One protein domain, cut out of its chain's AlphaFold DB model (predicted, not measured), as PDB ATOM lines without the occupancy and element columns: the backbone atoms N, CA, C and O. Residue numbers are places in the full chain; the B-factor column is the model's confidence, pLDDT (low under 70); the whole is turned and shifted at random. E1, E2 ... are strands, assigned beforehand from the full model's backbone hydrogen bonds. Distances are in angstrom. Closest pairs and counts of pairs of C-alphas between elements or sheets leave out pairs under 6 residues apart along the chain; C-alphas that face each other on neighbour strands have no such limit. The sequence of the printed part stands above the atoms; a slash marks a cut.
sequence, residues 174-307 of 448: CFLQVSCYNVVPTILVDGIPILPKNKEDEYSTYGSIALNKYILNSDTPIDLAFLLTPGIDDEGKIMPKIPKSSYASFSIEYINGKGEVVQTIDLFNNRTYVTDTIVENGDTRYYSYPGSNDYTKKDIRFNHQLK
ATOM      1  N   CYS A 174     -25.223 -37.508  82.812       93.19
ATOM      2  CA  CYS A 174     -24.618 -36.607  81.847       93.19
ATOM      3  C   CYS A 174     -23.102 -36.811  81.846       93.19
ATOM      4  O   CYS A 174     -22.440 -36.571  82.862       93.19
ATOM      5  N   PHE A 175     -22.561 -37.230  80.707       93.19
ATOM      6  CA  PHE A 175     -21.133 -37.429  80.502       93.19
ATOM      7  C   PHE A 175     -20.593 -36.453  79.465       93.19
ATOM      8  O   PHE A 175     -21.197 -36.246  78.418       93.19
ATOM      9  N   LEU A 176     -19.433 -35.872  79.749       95.19
ATOM     10  CA  LEU A 176     -18.625 -35.152  78.777       95.19
ATOM     11  C   LEU A 176     -17.593 -36.112  78.190       95.19
ATOM     12  O   LEU A 176     -16.685 -36.550  78.898       95.19
ATOM     13  N   GLN A 177     -17.725 -36.400  76.903       93.69
ATOM     14  CA  GLN A 177     -16.759 -37.174  76.137       93.69
ATOM     15  C   GLN A 177     -15.648 -36.256  75.636       93.69
ATOM     16  O   GLN A 177     -15.925 -35.201  75.053       93.69
ATOM     17  N   VAL A 178     -14.391 -36.651  75.856       91.31
ATOM     18  CA  VAL A 178     -13.220 -35.861  75.463       91.31
ATOM     19  C   VAL A 178     -12.250 -36.710  74.651       91.31
ATOM     20  O   VAL A 178     -11.567 -37.596  75.161       91.31
ATOM     21  N   SER A 179     -12.117 -36.374  73.372       89.62
ATOM     22  CA  SER A 179     -11.102 -36.946  72.489       89.62
ATOM     23  C   SER A 179     -10.137 -35.849  72.070       89.62
ATOM     24  O   SER A 179     -10.562 -34.812  71.572       89.62
ATOM     25  N   CYS A 180      -8.842 -36.045  72.297       88.56
ATOM     26  CA  CYS A 180      -7.796 -35.100  71.925       88.56
ATOM     27  C   CYS A 180      -6.600 -35.857  71.337       88.56
ATOM     28  O   CYS A 180      -6.411 -37.048  71.572       88.56
ATOM     29  N   TYR A 181      -5.790 -35.161  70.552       87.81
ATOM     30  CA  TYR A 181      -4.517 -35.668  70.056       87.81
ATOM     31  C   TYR A 181      -3.572 -34.491  69.832       87.81
ATOM     32  O   TYR A 181      -3.963 -33.501  69.207       87.81
ATOM     33  N   ASN A 182      -2.350 -34.573  70.369       87.50
ATOM     34  CA  ASN A 182      -1.337 -33.508  70.347       87.50
ATOM     35  C   ASN A 182      -1.796 -32.142  70.906       87.50
ATOM     36  O   ASN A 182      -1.222 -31.093  70.588       87.50
ATOM     37  N   VAL A 183      -2.822 -32.147  71.762       88.38
ATOM     38  CA  VAL A 183      -3.320 -30.986  72.511       88.38
ATOM     39  C   VAL A 183      -3.705 -31.395  73.924       88.38
ATOM     40  O   VAL A 183      -4.187 -32.503  74.148       88.38
ATOM     41  N   VAL A 184      -3.537 -30.468  74.861       88.06
ATOM     42  CA  VAL A 184      -3.871 -30.639  76.275       88.06
ATOM     43  C   VAL A 184      -5.085 -29.767  76.607       88.06
ATOM     44  O   VAL A 184      -4.959 -28.532  76.596       88.06
ATOM     45  N   PRO A 185      -6.254 -30.365  76.891       89.06
ATOM     46  CA  PRO A 185      -7.443 -29.665  77.320       89.06
ATOM     47  C   PRO A 185      -7.340 -29.261  78.793       89.06
ATOM     48  O   PRO A 185      -6.824 -29.975  79.649       89.06
ATOM     49  N   THR A 186      -7.882 -28.093  79.096       90.25
ATOM     50  CA  THR A 186      -8.288 -27.672  80.432       90.25
ATOM     51  C   THR A 186      -9.778 -27.396  80.364       90.25
ATOM     52  O   THR A 186     -10.221 -26.613  79.520       90.25
ATOM     53  N   ILE A 187     -10.542 -28.055  81.232       92.06
ATOM     54  CA  ILE A 187     -12.006 -27.990  81.234       92.06
ATOM     55  C   ILE A 187     -12.456 -27.490  82.594       92.06
ATOM     56  O   ILE A 187     -12.058 -28.041  83.627       92.06
ATOM     57  N   LEU A 188     -13.284 -26.449  82.586       92.75
ATOM     58  CA  LEU A 188     -13.881 -25.885  83.783       92.75
ATOM     59  C   LEU A 188     -15.401 -26.001  83.719       92.75
ATOM     60  O   LEU A 188     -15.994 -25.758  82.670       92.75
ATOM     61  N   VAL A 189     -16.011 -26.313  84.860       93.56
ATOM     62  CA  VAL A 189     -17.462 -26.269  85.064       93.56
ATOM     63  C   VAL A 189     -17.755 -25.237  86.134       93.56
ATOM     64  O   VAL A 189     -17.271 -25.367  87.257       93.56
ATOM     65  N   ASP A 190     -18.472 -24.174  85.780       91.94
ATOM     66  CA  ASP A 190     -18.717 -23.023  86.655       91.94
ATOM     67  C   ASP A 190     -17.415 -22.456  87.264       91.94
ATOM     68  O   ASP A 190     -17.365 -21.998  88.407       91.94
ATOM     69  N   GLY A 191     -16.313 -22.522  86.508       89.38
ATOM     70  CA  GLY A 191     -14.978 -22.107  86.956       89.38
ATOM     71  C   GLY A 191     -14.243 -23.110  87.857       89.38
ATOM     72  O   GLY A 191     -13.130 -22.816  88.289       89.38
ATOM     73  N   ILE A 192     -14.814 -24.286  88.136       88.75
ATOM     74  CA  ILE A 192     -14.138 -25.396  88.825       88.75
ATOM     75  C   ILE A 192     -13.369 -26.217  87.785       88.75
ATOM     76  O   ILE A 192     -14.001 -26.726  86.860       88.75
ATOM     77  N   PRO A 193     -12.044 -26.405  87.907       87.00
ATOM     78  CA  PRO A 193     -11.304 -27.279  87.004       87.00
ATOM     79  C   PRO A 193     -11.712 -28.741  87.234       87.00
ATOM     80  O   PRO A 193     -11.519 -29.282  88.322       87.00
ATOM     81  N   ILE A 194     -12.274 -29.381  86.207       87.00
ATOM     82  CA  ILE A 194     -12.706 -30.793  86.253       87.00
ATOM     83  C   ILE A 194     -11.724 -31.722  85.546       87.00
ATOM     84  O   ILE A 194     -11.641 -32.906  85.859       87.00
ATOM     85  N   LEU A 195     -10.951 -31.147  84.632       81.50
ATOM     86  CA  LEU A 195      -9.774 -31.734  84.027       81.50
ATOM     87  C   LEU A 195      -8.708 -30.634  84.060       81.50
ATOM     88  O   LEU A 195      -8.653 -29.806  83.141       81.50
ATOM     89  N   PRO A 196      -7.957 -30.502  85.172       63.88
ATOM     90  CA  PRO A 196      -6.843 -29.572  85.215       63.88
ATOM     91  C   PRO A 196      -5.800 -30.025  84.193       63.88
ATOM     92  O   PRO A 196      -5.687 -31.214  83.908       63.88
ATOM     93  N   LYS A 197      -5.047 -29.072  83.639       58.47
ATOM     94  CA  LYS A 197      -3.982 -29.332  82.667       58.47
ATOM     95  C   LYS A 197      -3.060 -30.446  83.186       58.47
ATOM     96  O   LYS A 197      -2.221 -30.182  84.049       58.47
ATOM     97  N   ASN A 198      -3.208 -31.667  82.669       55.44
ATOM     98  CA  ASN A 198      -2.236 -32.721  82.924       55.44
ATOM     99  C   ASN A 198      -0.924 -32.290  82.272       55.44
ATOM    100  O   ASN A 198      -0.903 -31.754  81.160       55.44
ATOM    101  N   LYS A 199       0.172 -32.432  83.012       51.09
ATOM    102  CA  LYS A 199       1.497 -32.208  82.449       51.09
ATOM    103  C   LYS A 199       1.734 -33.285  81.393       51.09
ATOM    104  O   LYS A 199       1.663 -34.456  81.726       51.09
ATOM    105  N   GLU A 200       2.030 -32.830  80.179       55.31
ATOM    106  CA  GLU A 200       2.925 -33.515  79.244       55.31
ATOM    107  C   GLU A 200       2.480 -34.919  78.825       55.31
ATOM    108  O   GLU A 200       3.154 -35.894  79.123       55.31
ATOM    109  N   ASP A 201       1.383 -35.021  78.077       53.53
ATOM    110  CA  ASP A 201       1.075 -36.262  77.367       53.53
ATOM    111  C   ASP A 201       1.164 -36.043  75.853       53.53
ATOM    112  O   ASP A 201       0.516 -35.163  75.274       53.53
ATOM    113  N   GLU A 202       1.984 -36.875  75.222       51.03
ATOM    114  CA  GLU A 202       2.169 -36.989  73.773       51.03
ATOM    115  C   GLU A 202       0.908 -37.586  73.102       51.03
ATOM    116  O   GLU A 202       0.573 -37.261  71.966       51.03
ATOM    117  N   TYR A 203       0.128 -38.393  73.840       54.31
ATOM    118  CA  TYR A 203      -1.044 -39.120  73.336       54.31
ATOM    119  C   TYR A 203      -2.185 -39.145  74.359       54.31
ATOM    120  O   TYR A 203      -2.269 -40.058  75.176       54.31
ATOM    121  N   SER A 204      -3.113 -38.186  74.315       55.19
ATOM    122  CA  SER A 204      -4.212 -38.163  75.291       55.19
ATOM    123  C   SER A 204      -5.598 -38.268  74.679       55.19
ATOM    124  O   SER A 204      -6.205 -37.275  74.286       55.19
ATOM    125  N   THR A 205      -6.172 -39.467  74.731       58.28
ATOM    126  CA  THR A 205      -7.635 -39.603  74.731       58.28
ATOM    127  C   THR A 205      -8.118 -39.450  76.172       58.28
ATOM    128  O   THR A 205      -7.855 -40.314  77.003       58.28
ATOM    129  N   TYR A 206      -8.796 -38.346  76.492       65.06
ATOM    130  CA  TYR A 206      -9.208 -38.010  77.861       65.06
ATOM    131  C   TYR A 206     -10.597 -38.572  78.216       65.06
ATOM    132  O   TYR A 206     -11.405 -37.865  78.794       65.06
ATOM    133  N   GLY A 207     -10.871 -39.842  77.902       75.06
ATOM    134  CA  GLY A 207     -12.029 -40.602  78.404       75.06
ATOM    135  C   GLY A 207     -13.387 -39.870  78.490       75.06
ATOM    136  O   GLY A 207     -13.720 -39.005  77.681       75.06
ATOM    137  N   SER A 208     -14.177 -40.270  79.490       86.56
ATOM    138  CA  SER A 208     -15.516 -39.753  79.800       86.56
ATOM    139  C   SER A 208     -15.532 -39.131  81.200       86.56
ATOM    140  O   SER A 208     -14.986 -39.707  82.144       86.56
ATOM    141  N   ILE A 209     -16.148 -37.953  81.352       90.00
ATOM    142  CA  ILE A 209     -16.237 -37.226  82.628       90.00
ATOM    143  C   ILE A 209     -17.703 -37.062  83.042       90.00
ATOM    144  O   ILE A 209     -18.473 -36.390  82.361       90.00
ATOM    145  N   ALA A 210     -18.087 -37.605  84.200       89.88
ATOM    146  CA  ALA A 210     -19.432 -37.427  84.750       89.88
ATOM    147  C   ALA A 210     -19.670 -35.981  85.235       89.88
ATOM    148  O   ALA A 210     -18.944 -35.471  86.099       89.88
ATOM    149  N   LEU A 211     -20.722 -35.337  84.719       93.12
ATOM    150  CA  LEU A 211     -21.084 -33.949  85.021       93.12
ATOM    151  C   LEU A 211     -22.178 -33.798  86.089       93.12
ATOM    152  O   LEU A 211     -22.362 -32.693  86.599       93.12
ATOM    153  N   ASN A 212     -22.886 -34.869  86.470       91.31
ATOM    154  CA  ASN A 212     -24.005 -34.810  87.430       91.31
ATOM    155  C   ASN A 212     -23.633 -34.114  88.745       91.31
ATOM    156  O   ASN A 212     -24.380 -33.271  89.238       91.31
ATOM    157  N   LYS A 213     -22.422 -34.377  89.251       88.38
ATOM    158  CA  LYS A 213     -21.880 -33.730  90.454       88.38
ATOM    159  C   LYS A 213     -21.674 -32.221  90.328       88.38
ATOM    160  O   LYS A 213     -21.246 -31.619  91.301       88.38
ATOM    161  N   TYR A 214     -21.886 -31.615  89.161       90.88
ATOM    162  CA  TYR A 214     -21.821 -30.168  88.933       90.88
ATOM    163  C   TYR A 214     -23.205 -29.544  88.741       90.88
ATOM    164  O   TYR A 214     -23.431 -28.428  89.202       90.88
ATOM    165  N   ILE A 215     -24.152 -30.295  88.185       92.25
ATOM    166  CA  ILE A 215     -25.523 -29.856  87.908       92.25
ATOM    167  C   ILE A 215     -26.339 -29.843  89.208       92.25
ATOM    168  O   ILE A 215     -26.280 -30.785  89.995       92.25
ATOM    169  N   LEU A 216     -27.098 -28.774  89.457       91.19
ATOM    170  CA  LEU A 216     -27.954 -28.653  90.648       91.19
ATOM    171  C   LEU A 216     -29.364 -29.200  90.397       91.19
ATOM    172  O   LEU A 216     -29.939 -29.895  91.229       91.19
ATOM    173  N   ASN A 217     -29.922 -28.865  89.240       91.81
ATOM    174  CA  ASN A 217     -31.246 -29.271  88.790       91.81
ATOM    175  C   ASN A 217     -31.350 -29.046  87.279       91.81
ATOM    176  O   ASN A 217     -30.453 -28.462  86.669       91.81
ATOM    177  N   SER A 218     -32.461 -29.478  86.690       92.62
ATOM    178  CA  SER A 218     -32.724 -29.301  85.262       92.62
ATOM    179  C   SER A 218     -32.902 -27.849  84.832       92.62
ATOM    180  O   SER A 218     -32.753 -27.565  83.648       92.62
ATOM    181  N   ASP A 219     -33.196 -26.925  85.750       92.75
ATOM    182  CA  ASP A 219     -33.494 -25.525  85.436       92.75
ATOM    183  C   ASP A 219     -32.290 -24.587  85.478       92.75
ATOM    184  O   ASP A 219     -32.340 -23.503  84.890       92.75
ATOM    185  N   THR A 220     -31.203 -25.005  86.120       91.62
ATOM    186  CA  THR A 220     -30.015 -24.180  86.332       91.62
ATOM    187  C   THR A 220     -28.924 -24.592  85.348       91.62
ATOM    188  O   THR A 220     -28.359 -25.676  85.508       91.62
ATOM    189  N   PRO A 221     -28.613 -23.769  84.330       93.44
ATOM    190  CA  PRO A 221     -27.541 -24.088  83.401       93.44
ATOM    191  C   PRO A 221     -26.183 -24.040  84.105       93.44
ATOM    192  O   PRO A 221     -25.985 -23.230  85.012       93.44
ATOM    193  N   ILE A 222     -25.253 -24.877  83.649       94.56
ATOM    194  CA  ILE A 222     -23.841 -24.813  84.042       94.56
ATOM    195  C   ILE A 222     -23.007 -24.211  82.908       94.56
ATOM    196  O   ILE A 222     -23.270 -24.470  81.727       94.56
ATOM    197  N   ASP A 223     -21.991 -23.433  83.265       95.38
ATOM    198  CA  ASP A 223     -21.029 -22.871  82.321       95.38
ATOM    199  C   ASP A 223     -19.874 -23.859  82.112       95.38
ATOM    200  O   ASP A 223     -19.093 -24.135  83.026       95.38
ATOM    201  N   LEU A 224     -19.734 -24.371  80.892       96.44
ATOM    202  CA  LEU A 224     -18.589 -25.166  80.466       96.44
ATOM    203  C   LEU A 224     -17.593 -24.261  79.742       96.44
ATOM    204  O   LEU A 224     -17.945 -23.618  78.751       96.44
ATOM    205  N   ALA A 225     -16.347 -24.234  80.208       95.62
ATOM    206  CA  ALA A 225     -15.266 -23.487  79.574       95.62
ATOM    207  C   ALA A 225     -14.114 -24.416  79.197       95.62
ATOM    208  O   ALA A 225     -13.646 -25.211  80.016       95.62
ATOM    209  N   PHE A 226     -13.640 -24.278  77.963       94.56
ATOM    210  CA  PHE A 226     -12.630 -25.145  77.376       94.56
ATOM    211  C   PHE A 226     -11.438 -24.324  76.896       94.56
ATOM    212  O   PHE A 226     -11.590 -23.301  76.222       94.56
ATOM    213  N   LEU A 227     -10.241 -24.800  77.223       93.38
ATOM    214  CA  LEU A 227      -8.970 -24.265  76.750       93.38
ATOM    215  C   LEU A 227      -8.108 -25.421  76.252       93.38
ATOM    216  O   LEU A 227      -7.728 -26.285  77.035       93.38
ATOM    217  N   LEU A 228      -7.762 -25.417  74.970       90.94
ATOM    218  CA  LEU A 228      -6.831 -26.373  74.376       90.94
ATOM    219  C   LEU A 228      -5.483 -25.690  74.199       90.94
ATOM    220  O   LEU A 228      -5.378 -24.694  73.481       90.94
ATOM    221  N   THR A 229      -4.458 -26.230  74.849       90.88
ATOM    222  CA  THR A 229      -3.066 -25.807  74.652       90.88
ATOM    223  C   THR A 229      -2.295 -26.854  73.847       90.88
ATOM    224  O   THR A 229      -2.722 -28.006  73.811       90.88
ATOM    225  N   PRO A 230      -1.188 -26.492  73.179       89.88
ATOM    226  CA  PRO A 230      -0.368 -27.461  72.462       89.88
ATOM    227  C   PRO A 230       0.159 -28.555  73.402       89.88
ATOM    228  O   PRO A 230       0.423 -28.282  74.576       89.88
ATOM    229  N   GLY A 231       0.301 -29.772  72.872       87.38
ATOM    230  CA  GLY A 231       0.976 -30.883  73.546       87.38
ATOM    231  C   GLY A 231       2.494 -30.707  73.640       87.38
ATOM    232  O   GLY A 231       3.019 -29.599  73.496       87.38
ATOM    233  N   ILE A 232       3.192 -31.816  73.860       85.62
ATOM    234  CA  ILE A 232       4.659 -31.890  73.848       85.62
ATOM    235  C   ILE A 232       5.177 -32.464  72.525       85.62
ATOM    236  O   ILE A 232       4.441 -33.157  71.830       85.62
ATOM    237  N   ASP A 233       6.412 -32.130  72.164       85.00
ATOM    238  CA  ASP A 233       7.153 -32.777  71.080       85.00
ATOM    239  C   ASP A 233       7.860 -34.062  71.558       85.00
ATOM    240  O   ASP A 233       7.833 -34.391  72.745       85.00
ATOM    241  N   ASP A 234       8.524 -34.762  70.633       83.50
ATOM    242  CA  ASP A 234       9.277 -36.003  70.886       83.50
ATOM    243  C   ASP A 234      10.422 -35.827  71.912       83.50
ATOM    244  O   ASP A 234      10.956 -36.802  72.442       83.50
ATOM    245  N   GLU A 235      10.827 -34.584  72.202       85.19
ATOM    246  CA  GLU A 235      11.836 -34.243  73.213       85.19
ATOM    247  C   GLU A 235      11.209 -33.906  74.579       85.19
ATOM    248  O   GLU A 235      11.919 -33.517  75.514       85.19
ATOM    249  N   GLY A 236       9.884 -34.023  74.704       82.69
ATOM    250  CA  GLY A 236       9.119 -33.683  75.900       82.69
ATOM    251  C   GLY A 236       8.907 -32.180  76.110       82.69
ATOM    252  O   GLY A 236       8.475 -31.760  77.185       82.69
ATOM    253  N   LYS A 237       9.207 -31.328  75.122       87.25
ATOM    254  CA  LYS A 237       9.042 -29.872  75.237       87.25
ATOM    255  C   LYS A 237       7.665 -29.451  74.751       87.25
ATOM    256  O   LYS A 237       7.179 -29.907  73.725       87.25
ATOM    257  N   ILE A 238       7.043 -28.507  75.460       86.25
ATOM    258  CA  ILE A 238       5.754 -27.937  75.047       86.25
ATOM    259  C   ILE A 238       5.902 -27.302  73.662       86.25
ATOM    260  O   ILE A 238       6.679 -26.358  73.476       86.25
ATOM    261  N   MET A 239       5.097 -27.772  72.713       88.75
ATOM    262  CA  MET A 239       5.057 -27.209  71.373       88.75
ATOM    263  C   MET A 239       4.619 -25.735  71.425       88.75
ATOM    264  O   MET A 239       3.694 -25.371  72.154       88.75
ATOM    265  N   PRO A 240       5.224 -24.841  70.625       90.44
ATOM    266  CA  PRO A 240       4.913 -23.411  70.688       90.44
ATOM    267  C   PRO A 240       3.511 -23.070  70.157       90.44
ATOM    268  O   PRO A 240       2.996 -21.978  70.413       90.44
ATOM    269  N   LYS A 241       2.925 -23.967  69.356       93.81
ATOM    270  CA  LYS A 241       1.653 -23.803  68.649       93.81
ATOM    271  C   LYS A 241       0.986 -25.163  68.454       93.81
ATOM    272  O   LYS A 241       1.669 -26.180  68.418       93.81
ATOM    273  N   ILE A 242      -0.329 -25.150  68.264       92.06
ATOM    274  CA  ILE A 242      -1.133 -26.325  67.914       92.06
ATOM    275  C   ILE A 242      -0.565 -26.940  66.614       92.06
ATOM    276  O   ILE A 242      -0.506 -26.228  65.599       92.06
ATOM    277  N   PRO A 243      -0.114 -28.208  66.609       90.44
ATOM    278  CA  PRO A 243       0.476 -28.827  65.425       90.44
ATOM    279  C   PRO A 243      -0.598 -29.236  64.414       90.44
ATOM    280  O   PRO A 243      -1.756 -29.460  64.763       90.44
ATOM    281  N   LYS A 244      -0.209 -29.373  63.144       91.62
ATOM    282  CA  LYS A 244      -1.136 -29.703  62.049       91.62
ATOM    283  C   LYS A 244      -1.808 -31.070  62.216       91.62
ATOM    284  O   LYS A 244      -2.975 -31.208  61.871       91.62
ATOM    285  N   SER A 245      -1.105 -32.036  62.806       89.44
ATOM    286  CA  SER A 245      -1.607 -33.381  63.112       89.44
ATOM    287  C   SER A 245      -2.530 -33.454  64.328       89.44
ATOM    288  O   SER A 245      -3.068 -34.520  64.593       89.44
ATOM    289  N   SER A 246      -2.735 -32.361  65.070       91.00
ATOM    290  CA  SER A 246      -3.610 -32.373  66.248       91.00
ATOM    291  C   SER A 246      -5.094 -32.377  65.905       91.00
ATOM    292  O   SER A 246      -5.496 -31.916  64.841       91.00
ATOM    293  N   TYR A 247      -5.921 -32.827  66.844       91.44
ATOM    294  CA  TYR A 247      -7.369 -32.644  66.794       91.44
ATOM    295  C   TYR A 247      -7.976 -32.719  68.196       91.44
ATOM    296  O   TYR A 247      -7.365 -33.246  69.127       91.44
ATOM    297  N   ALA A 248      -9.196 -32.209  68.336       92.06
ATOM    298  CA  ALA A 248     -10.019 -32.393  69.515       92.06
ATOM    299  C   ALA A 248     -11.509 -32.479  69.160       92.06
ATOM    300  O   ALA A 248     -11.989 -31.814  68.236       92.06
ATOM    301  N   SER A 249     -12.232 -33.287  69.929       92.94
ATOM    302  CA  SER A 249     -13.679 -33.445  69.865       92.94
ATOM    303  C   SER A 249     -14.255 -33.535  71.274       92.94
ATOM    304  O   SER A 249     -13.721 -34.248  72.126       92.94
ATOM    305  N   PHE A 250     -15.353 -32.820  71.490       95.12
ATOM    306  CA  PHE A 250     -16.096 -32.754  72.739       95.12
ATOM    307  C   PHE A 250     -17.576 -32.951  72.438       95.12
ATOM    308  O   PHE A 250     -18.139 -32.223  71.614       95.12
ATOM    309  N   SER A 251     -18.212 -33.884  73.135       96.19
ATOM    310  CA  SER A 251     -19.659 -34.071  73.085       96.19
ATOM    311  C   SER A 251     -20.214 -34.377  74.470       96.19
ATOM    312  O   SER A 251     -19.505 -34.855  75.355       96.19
ATOM    313  N   ILE A 252     -21.490 -34.067  74.663       97.12
ATOM    314  CA  ILE A 252     -22.257 -34.507  75.824       97.12
ATOM    315  C   ILE A 252     -23.049 -35.743  75.444       97.12
ATOM    316  O   ILE A 252     -23.747 -35.731  74.434       97.12
ATOM    317  N   GLU A 253     -22.990 -36.770  76.278       95.56
ATOM    318  CA  GLU A 253     -23.848 -37.944  76.189       95.56
ATOM    319  C   GLU A 253     -24.786 -38.004  77.391       95.56
ATOM    320  O   GLU A 253     -24.377 -37.848  78.545       95.56
ATOM    321  N   TYR A 254     -26.062 -38.241  77.105       93.69
ATOM    322  CA  TYR A 254     -27.076 -38.544  78.102       93.69
ATOM    323  C   TYR A 254     -27.315 -40.046  78.119       93.69
ATOM    324  O   TYR A 254     -27.774 -40.608  77.127       93.69
ATOM    325  N   ILE A 255     -27.009 -40.678  79.248       88.94
ATOM    326  CA  ILE A 255     -27.121 -42.123  79.445       88.94
ATOM    327  C   ILE A 255     -28.244 -42.400  80.446       88.94
ATOM    328  O   ILE A 255     -28.291 -41.761  81.499       88.94
ATOM    329  N   ASN A 256     -29.159 -43.316  80.125       85.88
ATOM    330  CA  ASN A 256     -30.242 -43.706  81.036       85.88
ATOM    331  C   ASN A 256     -29.775 -44.720  82.103       85.88
ATOM    332  O   ASN A 256     -28.642 -45.200  82.073       85.88
ATOM    333  N   GLY A 257     -30.658 -45.091  83.036       75.56
ATOM    334  CA  GLY A 257     -30.359 -46.080  84.082       75.56
ATOM    335  C   GLY A 257     -30.017 -47.491  83.573       75.56
ATOM    336  O   GLY A 257     -29.526 -48.301  84.348       75.56
ATOM    337  N   LYS A 258     -30.238 -47.785  82.283       74.56
ATOM    338  CA  LYS A 258     -29.874 -49.056  81.632       74.56
ATOM    339  C   LYS A 258     -28.514 -49.009  80.928       74.56
ATOM    340  O   LYS A 258     -28.112 -49.997  80.325       74.56
ATOM    341  N   GLY A 259     -27.822 -47.870  80.969       78.94
ATOM    342  CA  GLY A 259     -26.557 -47.680  80.261       78.94
ATOM    343  C   GLY A 259     -26.709 -47.335  78.776       78.94
ATOM    344  O   GLY A 259     -25.715 -47.296  78.055       78.94
ATOM    345  N   GLU A 260     -27.922 -47.056  78.294       83.75
ATOM    346  CA  GLU A 260     -28.162 -46.719  76.887       83.75
ATOM    347  C   GLU A 260     -27.967 -45.216  76.646       83.75
ATOM    348  O   GLU A 260     -28.472 -44.380  77.401       83.75
ATOM    349  N   VAL A 261     -27.280 -44.868  75.553       90.75
ATOM    350  CA  VAL A 261     -27.145 -43.476  75.101       90.75
ATOM    351  C   VAL A 261     -28.477 -43.010  74.509       90.75
ATOM    352  O   VAL A 261     -28.904 -43.473  73.454       90.75
ATOM    353  N   VAL A 262     -29.126 -42.068  75.188       92.44
ATOM    354  CA  VAL A 262     -30.411 -41.473  74.787       92.44
ATOM    355  C   VAL A 262     -30.205 -40.324  73.802       92.44
ATOM    356  O   VAL A 262     -31.016 -40.115  72.900       92.44
ATOM    357  N   GLN A 263     -29.132 -39.552  73.979       95.00
ATOM    358  CA  GLN A 263     -28.826 -38.394  73.143       95.00
ATOM    359  C   GLN A 263     -27.336 -38.052  73.210       95.00
ATOM    360  O   GLN A 263     -26.734 -38.106  74.283       95.00
ATOM    361  N   THR A 264     -26.795 -37.600  72.077       96.25
ATOM    362  CA  THR A 264     -25.465 -36.991  71.975       96.25
ATOM    363  C   THR A 264     -25.593 -35.550  71.478       96.25
ATOM    364  O   THR A 264     -26.353 -35.276  70.547       96.25
ATOM    365  N   ILE A 265     -24.871 -34.623  72.106       96.00
ATOM    366  CA  ILE A 265     -24.791 -33.209  71.713       96.00
ATOM    367  C   ILE A 265     -23.334 -32.882  71.410       96.00
ATOM    368  O   ILE A 265     -22.502 -32.863  72.316       96.00
ATOM    369  N   ASP A 266     -23.028 -32.578  70.153       95.69
ATOM    370  CA  ASP A 266     -21.689 -32.143  69.760       95.69
ATOM    371  C   ASP A 266     -21.431 -30.712  70.243       95.69
ATOM    372  O   ASP A 266     -22.168 -29.781  69.910       95.69
ATOM    373  N   LEU A 267     -20.376 -30.531  71.039       95.50
ATOM    374  CA  LEU A 267     -19.974 -29.221  71.556       95.50
ATOM    375  C   LEU A 267     -18.896 -28.577  70.684       95.50
ATOM    376  O   LEU A 267     -18.920 -27.370  70.442       95.50
ATOM    377  N   PHE A 268     -17.927 -29.380  70.249       95.50
ATOM    378  CA  PHE A 268     -16.793 -28.936  69.448       95.50
ATOM    379  C   PHE A 268     -16.175 -30.122  68.720       95.50
ATOM    380  O   PHE A 268     -15.969 -31.171  69.320       95.50
ATOM    381  N   ASN A 269     -15.812 -29.941  67.455       94.31
ATOM    382  CA  ASN A 269     -15.016 -30.904  66.707       94.31
ATOM    383  C   ASN A 269     -14.208 -30.154  65.647       94.31
ATOM    384  O   ASN A 269     -14.785 -29.514  64.768       94.31
ATOM    385  N   ASN A 270     -12.880 -30.220  65.731       93.56
ATOM    386  CA  ASN A 270     -11.997 -29.642  64.715       93.56
ATOM    387  C   ASN A 270     -11.172 -30.687  63.959       93.56
ATOM    388  O   ASN A 270     -10.239 -30.325  63.237       93.56
ATOM    389  N   ARG A 271     -11.508 -31.972  64.113       92.50
ATOM    390  CA  ARG A 271     -10.864 -33.052  63.379       92.50
ATOM    391  C   ARG A 271     -11.217 -32.938  61.898       92.50
ATOM    392  O   ARG A 271     -12.378 -33.031  61.509       92.50
ATOM    393  N   THR A 272     -10.200 -32.787  61.066       92.81
ATOM    394  CA  THR A 272     -10.297 -32.789  59.602       92.81
ATOM    395  C   THR A 272      -9.234 -33.715  59.017       92.81
ATOM    396  O   THR A 272      -8.305 -34.120  59.712       92.81
ATOM    397  N   TYR A 273      -9.339 -34.044  57.734       90.31
ATOM    398  CA  TYR A 273      -8.202 -34.577  56.990       90.31
ATOM    399  C   TYR A 273      -7.366 -33.418  56.460       90.31
ATOM    400  O   TYR A 273      -7.893 -32.490  55.844       90.31
ATOM    401  N   VAL A 274      -6.068 -33.469  56.726       89.31
ATOM    402  CA  VAL A 274      -5.086 -32.520  56.211       89.31
ATOM    403  C   VAL A 274      -4.125 -33.251  55.285       89.31
ATOM    404  O   VAL A 274      -3.771 -34.402  55.535       89.31
ATOM    405  N   THR A 275      -3.697 -32.580  54.219       87.81
ATOM    406  CA  THR A 275      -2.732 -33.121  53.258       87.81
ATOM    407  C   THR A 275      -1.469 -32.269  53.271       87.81
ATOM    408  O   THR A 275      -1.542 -31.035  53.239       87.81
ATOM    409  N   ASP A 276      -0.315 -32.926  53.342       87.38
ATOM    410  CA  ASP A 276       0.994 -32.330  53.090       87.38
ATOM    411  C   ASP A 276       1.478 -32.714  51.695       87.38
ATOM    412  O   ASP A 276       1.371 -33.871  51.282       87.38
ATOM    413  N   THR A 277       2.020 -31.729  50.985       89.56
ATOM    414  CA  THR A 277       2.660 -31.913  49.683       89.56
ATOM    415  C   THR A 277       4.166 -31.883  49.886       89.56
ATOM    416  O   THR A 277       4.716 -30.866  50.310       89.56
ATOM    417  N   ILE A 278       4.833 -32.989  49.578       85.44
ATOM    418  CA  ILE A 278       6.285 -33.138  49.674       85.44
ATOM    419  C   ILE A 278       6.836 -33.140  48.250       85.44
ATOM    420  O   ILE A 278       6.437 -33.974  47.439       85.44
ATOM    421  N   VAL A 279       7.737 -32.204  47.946       86.94
ATOM    422  CA  VAL A 279       8.433 -32.132  46.654       86.94
ATOM    423  C   VAL A 279       9.896 -32.487  46.882       86.94
ATOM    424  O   VAL A 279      10.616 -31.733  47.533       86.94
ATOM    425  N   GLU A 280      10.333 -33.624  46.348       86.00
ATOM    426  CA  GLU A 280      11.704 -34.118  46.500       86.00
ATOM    427  C   GLU A 280      12.219 -34.624  45.149       86.00
ATOM    428  O   GLU A 280      11.573 -35.436  44.495       86.00
ATOM    429  N   ASN A 281      13.368 -34.111  44.696       83.69
ATOM    430  CA  ASN A 281      13.999 -34.477  43.417       83.69
ATOM    431  C   ASN A 281      13.087 -34.376  42.170       83.69
ATOM    432  O   ASN A 281      13.301 -35.078  41.188       83.69
ATOM    433  N   GLY A 282      12.091 -33.484  42.189       85.50
ATOM    434  CA  GLY A 282      11.126 -33.303  41.095       85.50
ATOM    435  C   GLY A 282       9.876 -34.184  41.199       85.50
ATOM    436  O   GLY A 282       8.902 -33.921  40.496       85.50
ATOM    437  N   ASP A 283       9.856 -35.147  42.123       88.12
ATOM    438  CA  ASP A 283       8.680 -35.958  42.423       88.12
ATOM    439  C   ASP A 283       7.810 -35.274  43.483       88.12
ATOM    440  O   ASP A 283       8.295 -34.793  44.508       88.12
ATOM    441  N   THR A 284       6.497 -35.249  43.242       91.25
ATOM    442  CA  THR A 284       5.506 -34.734  44.196       91.25
ATOM    443  C   THR A 284       4.784 -35.895  44.870       91.25
ATOM    444  O   THR A 284       4.160 -36.716  44.196       91.25
ATOM    445  N   ARG A 285       4.833 -35.953  46.201       88.44
ATOM    446  CA  ARG A 285       4.096 -36.920  47.027       88.44
ATOM    447  C   ARG A 285       3.090 -36.195  47.911       88.44
ATOM    448  O   ARG A 285       3.369 -35.111  48.412       88.44
ATOM    449  N   TYR A 286       1.942 -36.826  48.132       89.06
ATOM    450  CA  TYR A 286       0.899 -36.324  49.022       89.06
ATOM    451  C   TYR A 286       0.750 -37.264  50.211       89.06
ATOM    452  O   TYR A 286       0.594 -38.472  50.025       89.06
ATOM    453  N   TYR A 287       0.767 -36.717  51.423       87.38
ATOM    454  CA  TYR A 287       0.517 -37.470  52.648       87.38
ATOM    455  C   TYR A 287      -0.711 -36.894  53.346       87.38
ATOM    456  O   TYR A 287      -0.717 -35.718  53.700       87.38
ATOM    457  N   SER A 288      -1.765 -37.700  53.497       89.81
ATOM    458  CA  SER A 288      -3.013 -37.279  54.141       89.81
ATOM    459  C   SER A 288      -3.185 -37.962  55.488       89.81
ATOM    460  O   SER A 288      -3.025 -39.177  55.585       89.81
ATOM    461  N   TYR A 289      -3.536 -37.191  56.511       89.56
ATOM    462  CA  TYR A 289      -3.680 -37.673  57.883       89.56
ATOM    463  C   TYR A 289      -4.767 -36.887  58.634       89.56
ATOM    464  O   TYR A 289      -5.132 -35.785  58.211       89.56
ATOM    465  N   PRO A 290      -5.327 -37.434  59.728       90.00
ATOM    466  CA  PRO A 290      -6.185 -36.673  60.628       90.00
ATOM    467  C   PRO A 290      -5.411 -35.518  61.269       90.00
ATOM    468  O   PRO A 290      -4.314 -35.714  61.783       90.00
ATOM    469  N   GLY A 291      -5.995 -34.331  61.261       91.44
ATOM    470  CA  GLY A 291      -5.405 -33.120  61.811       91.44
ATOM    471  C   GLY A 291      -6.461 -32.061  62.091       91.44
ATOM    472  O   GLY A 291      -7.643 -32.377  62.249       91.44
ATOM    473  N   SER A 292      -6.043 -30.800  62.126       92.06
ATOM    474  CA  SER A 292      -6.919 -29.667  62.424       92.06
ATOM    475  C   SER A 292      -6.595 -28.472  61.540       92.06
ATOM    476  O   SER A 292      -5.429 -28.203  61.256       92.06
ATOM    477  N   ASN A 293      -7.624 -27.710  61.156       90.38
ATOM    478  CA  ASN A 293      -7.477 -26.403  60.502       90.38
ATOM    479  C   ASN A 293      -7.107 -25.280  61.491       90.38
ATOM    480  O   ASN A 293      -6.750 -24.182  61.074       90.38
ATOM    481  N   ASP A 294      -7.154 -25.553  62.798       91.12
ATOM    482  CA  ASP A 294      -6.753 -24.626  63.862       91.12
ATOM    483  C   ASP A 294      -5.249 -24.667  64.171       91.12
ATOM    484  O   ASP A 294      -4.781 -24.050  65.135       91.12
ATOM    485  N   TYR A 295      -4.476 -25.394  63.364       87.50
ATOM    486  CA  TYR A 295      -3.028 -25.456  63.482       87.50
ATOM    487  C   TYR A 295      -2.397 -24.058  63.442       87.50
ATOM    488  O   TYR A 295      -2.939 -23.108  62.880       87.50
ATOM    489  N   THR A 296      -1.232 -23.912  64.070       89.12
ATOM    490  CA  THR A 296      -0.513 -22.645  64.315       89.12
ATOM    491  C   THR A 296      -1.108 -21.698  65.365       89.12
ATOM    492  O   THR A 296      -0.419 -20.749  65.765       89.12
ATOM    493  N   LYS A 297      -2.330 -21.938  65.860       93.56
ATOM    494  CA  LYS A 297      -2.867 -21.178  67.000       93.56
ATOM    495  C   LYS A 297      -2.039 -21.450  68.261       93.56
ATOM    496  O   LYS A 297      -1.457 -22.520  68.416       93.56
ATOM    497  N   LYS A 298      -1.965 -20.462  69.160       92.62
ATOM    498  CA  LYS A 298      -1.327 -20.635  70.481       92.62
ATOM    499  C   LYS A 298      -2.211 -21.428  71.434       92.62
ATOM    500  O   LYS A 298      -1.698 -22.200  72.228       92.62
ATOM    501  N   ASP A 299      -3.516 -21.211  71.353       93.12
ATOM    502  CA  ASP A 299      -4.534 -21.960  72.068       93.12
ATOM    503  C   ASP A 299      -5.868 -21.902  71.305       93.12
ATOM    504  O   ASP A 299      -6.030 -21.110  70.368       93.12
ATOM    505  N   ILE A 300      -6.798 -22.777  71.682       94.38
ATOM    506  CA  ILE A 300      -8.189 -22.772  71.217       94.38
ATOM    507  C   ILE A 300      -9.074 -22.636  72.452       94.38
ATOM    508  O   ILE A 300      -8.881 -23.356  73.429       94.38
ATOM    509  N   ARG A 301     -10.040 -21.716  72.418       95.62
ATOM    510  CA  ARG A 301     -10.954 -21.457  73.535       95.62
ATOM    511  C   ARG A 301     -12.385 -21.411  73.046       95.62
ATOM    512  O   ARG A 301     -12.666 -20.755  72.045       95.62
ATOM    513  N   PHE A 302     -13.276 -22.060  73.777       95.94
ATOM    514  CA  PHE A 302     -14.713 -21.993  73.537       95.94
ATOM    515  C   PHE A 302     -15.467 -22.251  74.841       95.94
ATOM    516  O   PHE A 302     -14.923 -22.839  75.775       95.94
ATOM    517  N   ASN A 303     -16.714 -21.788  74.898       96.31
ATOM    518  CA  ASN A 303     -17.592 -21.961  76.049       96.31
ATOM    519  C   ASN A 303     -18.940 -22.511  75.588       96.31
ATOM    520  O   ASN A 303     -19.363 -22.256  74.458       96.31
ATOM    521  N   HIS A 304     -19.628 -23.213  76.480       96.56
ATOM    522  CA  HIS A 304     -20.973 -23.718  76.250       96.56
ATOM    523  C   HIS A 304     -21.797 -23.607  77.532       96.56
ATOM    524  O   HIS A 304     -21.291 -23.895  78.612       96.56
ATOM    525  N   GLN A 305     -23.066 -23.222  77.416       95.81
ATOM    526  CA  GLN A 305     -24.011 -23.296  78.529       95.81
ATOM    527  C   GLN A 305     -24.852 -24.552  78.391       95.81
ATOM    528  O   GLN A 305     -25.595 -24.695  77.422       95.81
ATOM    529  N   LEU A 306     -24.737 -25.454  79.364       95.38
ATOM    530  CA  LEU A 306     -25.445 -26.726  79.350       95.38
ATOM    531  C   LEU A 306     -26.642 -26.686  80.300       95.38
ATOM    532  O   LEU A 306     -26.472 -26.536  81.509       95.38
ATOM    533  N   LYS A 307     -27.846 -26.898  79.760       95.06
ATOM    534  CA  LYS A 307     -29.060 -27.190  80.535       95.06
ATOM    535  C   LYS A 307     -29.363 -28.688  80.431       95.06
ATOM    536  O   LYS A 307     -29.899 -29.141  79.423       95.06
TER     537      LYS A 307
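Overview. This is residues 174 to 307 of the 448 residues of an uncharacterized protein of Myroides odoratus (UniProt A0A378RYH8). Two sheets of four strands lie face to face as a sandwich, E4 E1 E6 E7 against E3 E2 E5 E10, and a long hairpin, E8 and E9, reaches out beyond one end as an arm whose tip, residues 279 to 284, sticks out free. The arm extends the long axis of the outline, whose spans are 64 by 29 by 22 A. The printed part has 134 residues with ten named strands, E1 to E10 in chain order, and no named helix; the class is all strand. Both sheets, in the orders just given, and the hairpin are antiparallel. The whole is only just loose, close to compact, with a radius of gyration of the C-alphas of 17.5 A.

Arrangement. In the first sheet E1, residues 174 to 181, is an inner strand with neighbours E4, residues 205 to 210, and E6, residues 247 to 255. N 176 and O 209 are 2.8 A apart, and N 175 and O 253 are 2.9 A apart, both within hydrogen-bond range. E6 forms a hairpin with the edge strand E7, residues 261 to 269, with N 252 and O 265 at 2.8 A. In the second sheet E2, residues 183 to 189, forms a hairpin with the edge strand E3, residues 192 to 195, with N 192 and O 189 at 2.8 A. E2 also neighbours E5, residues 222 to 230, with N 186 and O 227 at 2.7 A. E5 neighbours the edge strand E10, residues 300 to 306, with N 224 and O 304 at 2.8 A. In this sandwich, two sheets face to face, the parts that face each other are 10.6 A centre to centre, and the strands of the one sheet are at 26 degrees to those of the other. The closest C-alphas of E7 and E10 are those of Leu 267 and His 304, 7.3 A apart. E7 runs on into E8, residues 271 to 280, at 42 degrees. E8 and E9, residues 283 to 292, form a hairpin, with N 276 and O 287 at 2.8 A.

Along the chain. E1 begins at C-alpha 174, (-24.618, -36.607, 81.847), and is 23.3 A long. E5 measures 26.3 A and E6 25.3 A. E8 measures 28.2 A, ending at C-alpha 280, (11.704, -34.118, 46.500). E9 measures 26.1 A and bends by 66 degrees at residue 289. E10, 19.5 A long, ends at C-alpha 306, (-25.445, -26.726, 79.350).

Size, cuts and confidence. The two C-alphas farthest apart are those of Asn 217 and Asn 281, 64.3 A. The printed part has no cut. The links E4 to E5 and E5 to E6 are long, with 11 and 16 residues. The mean pLDDT of the printed part is 87.7; residues 196 to 206 are under 70.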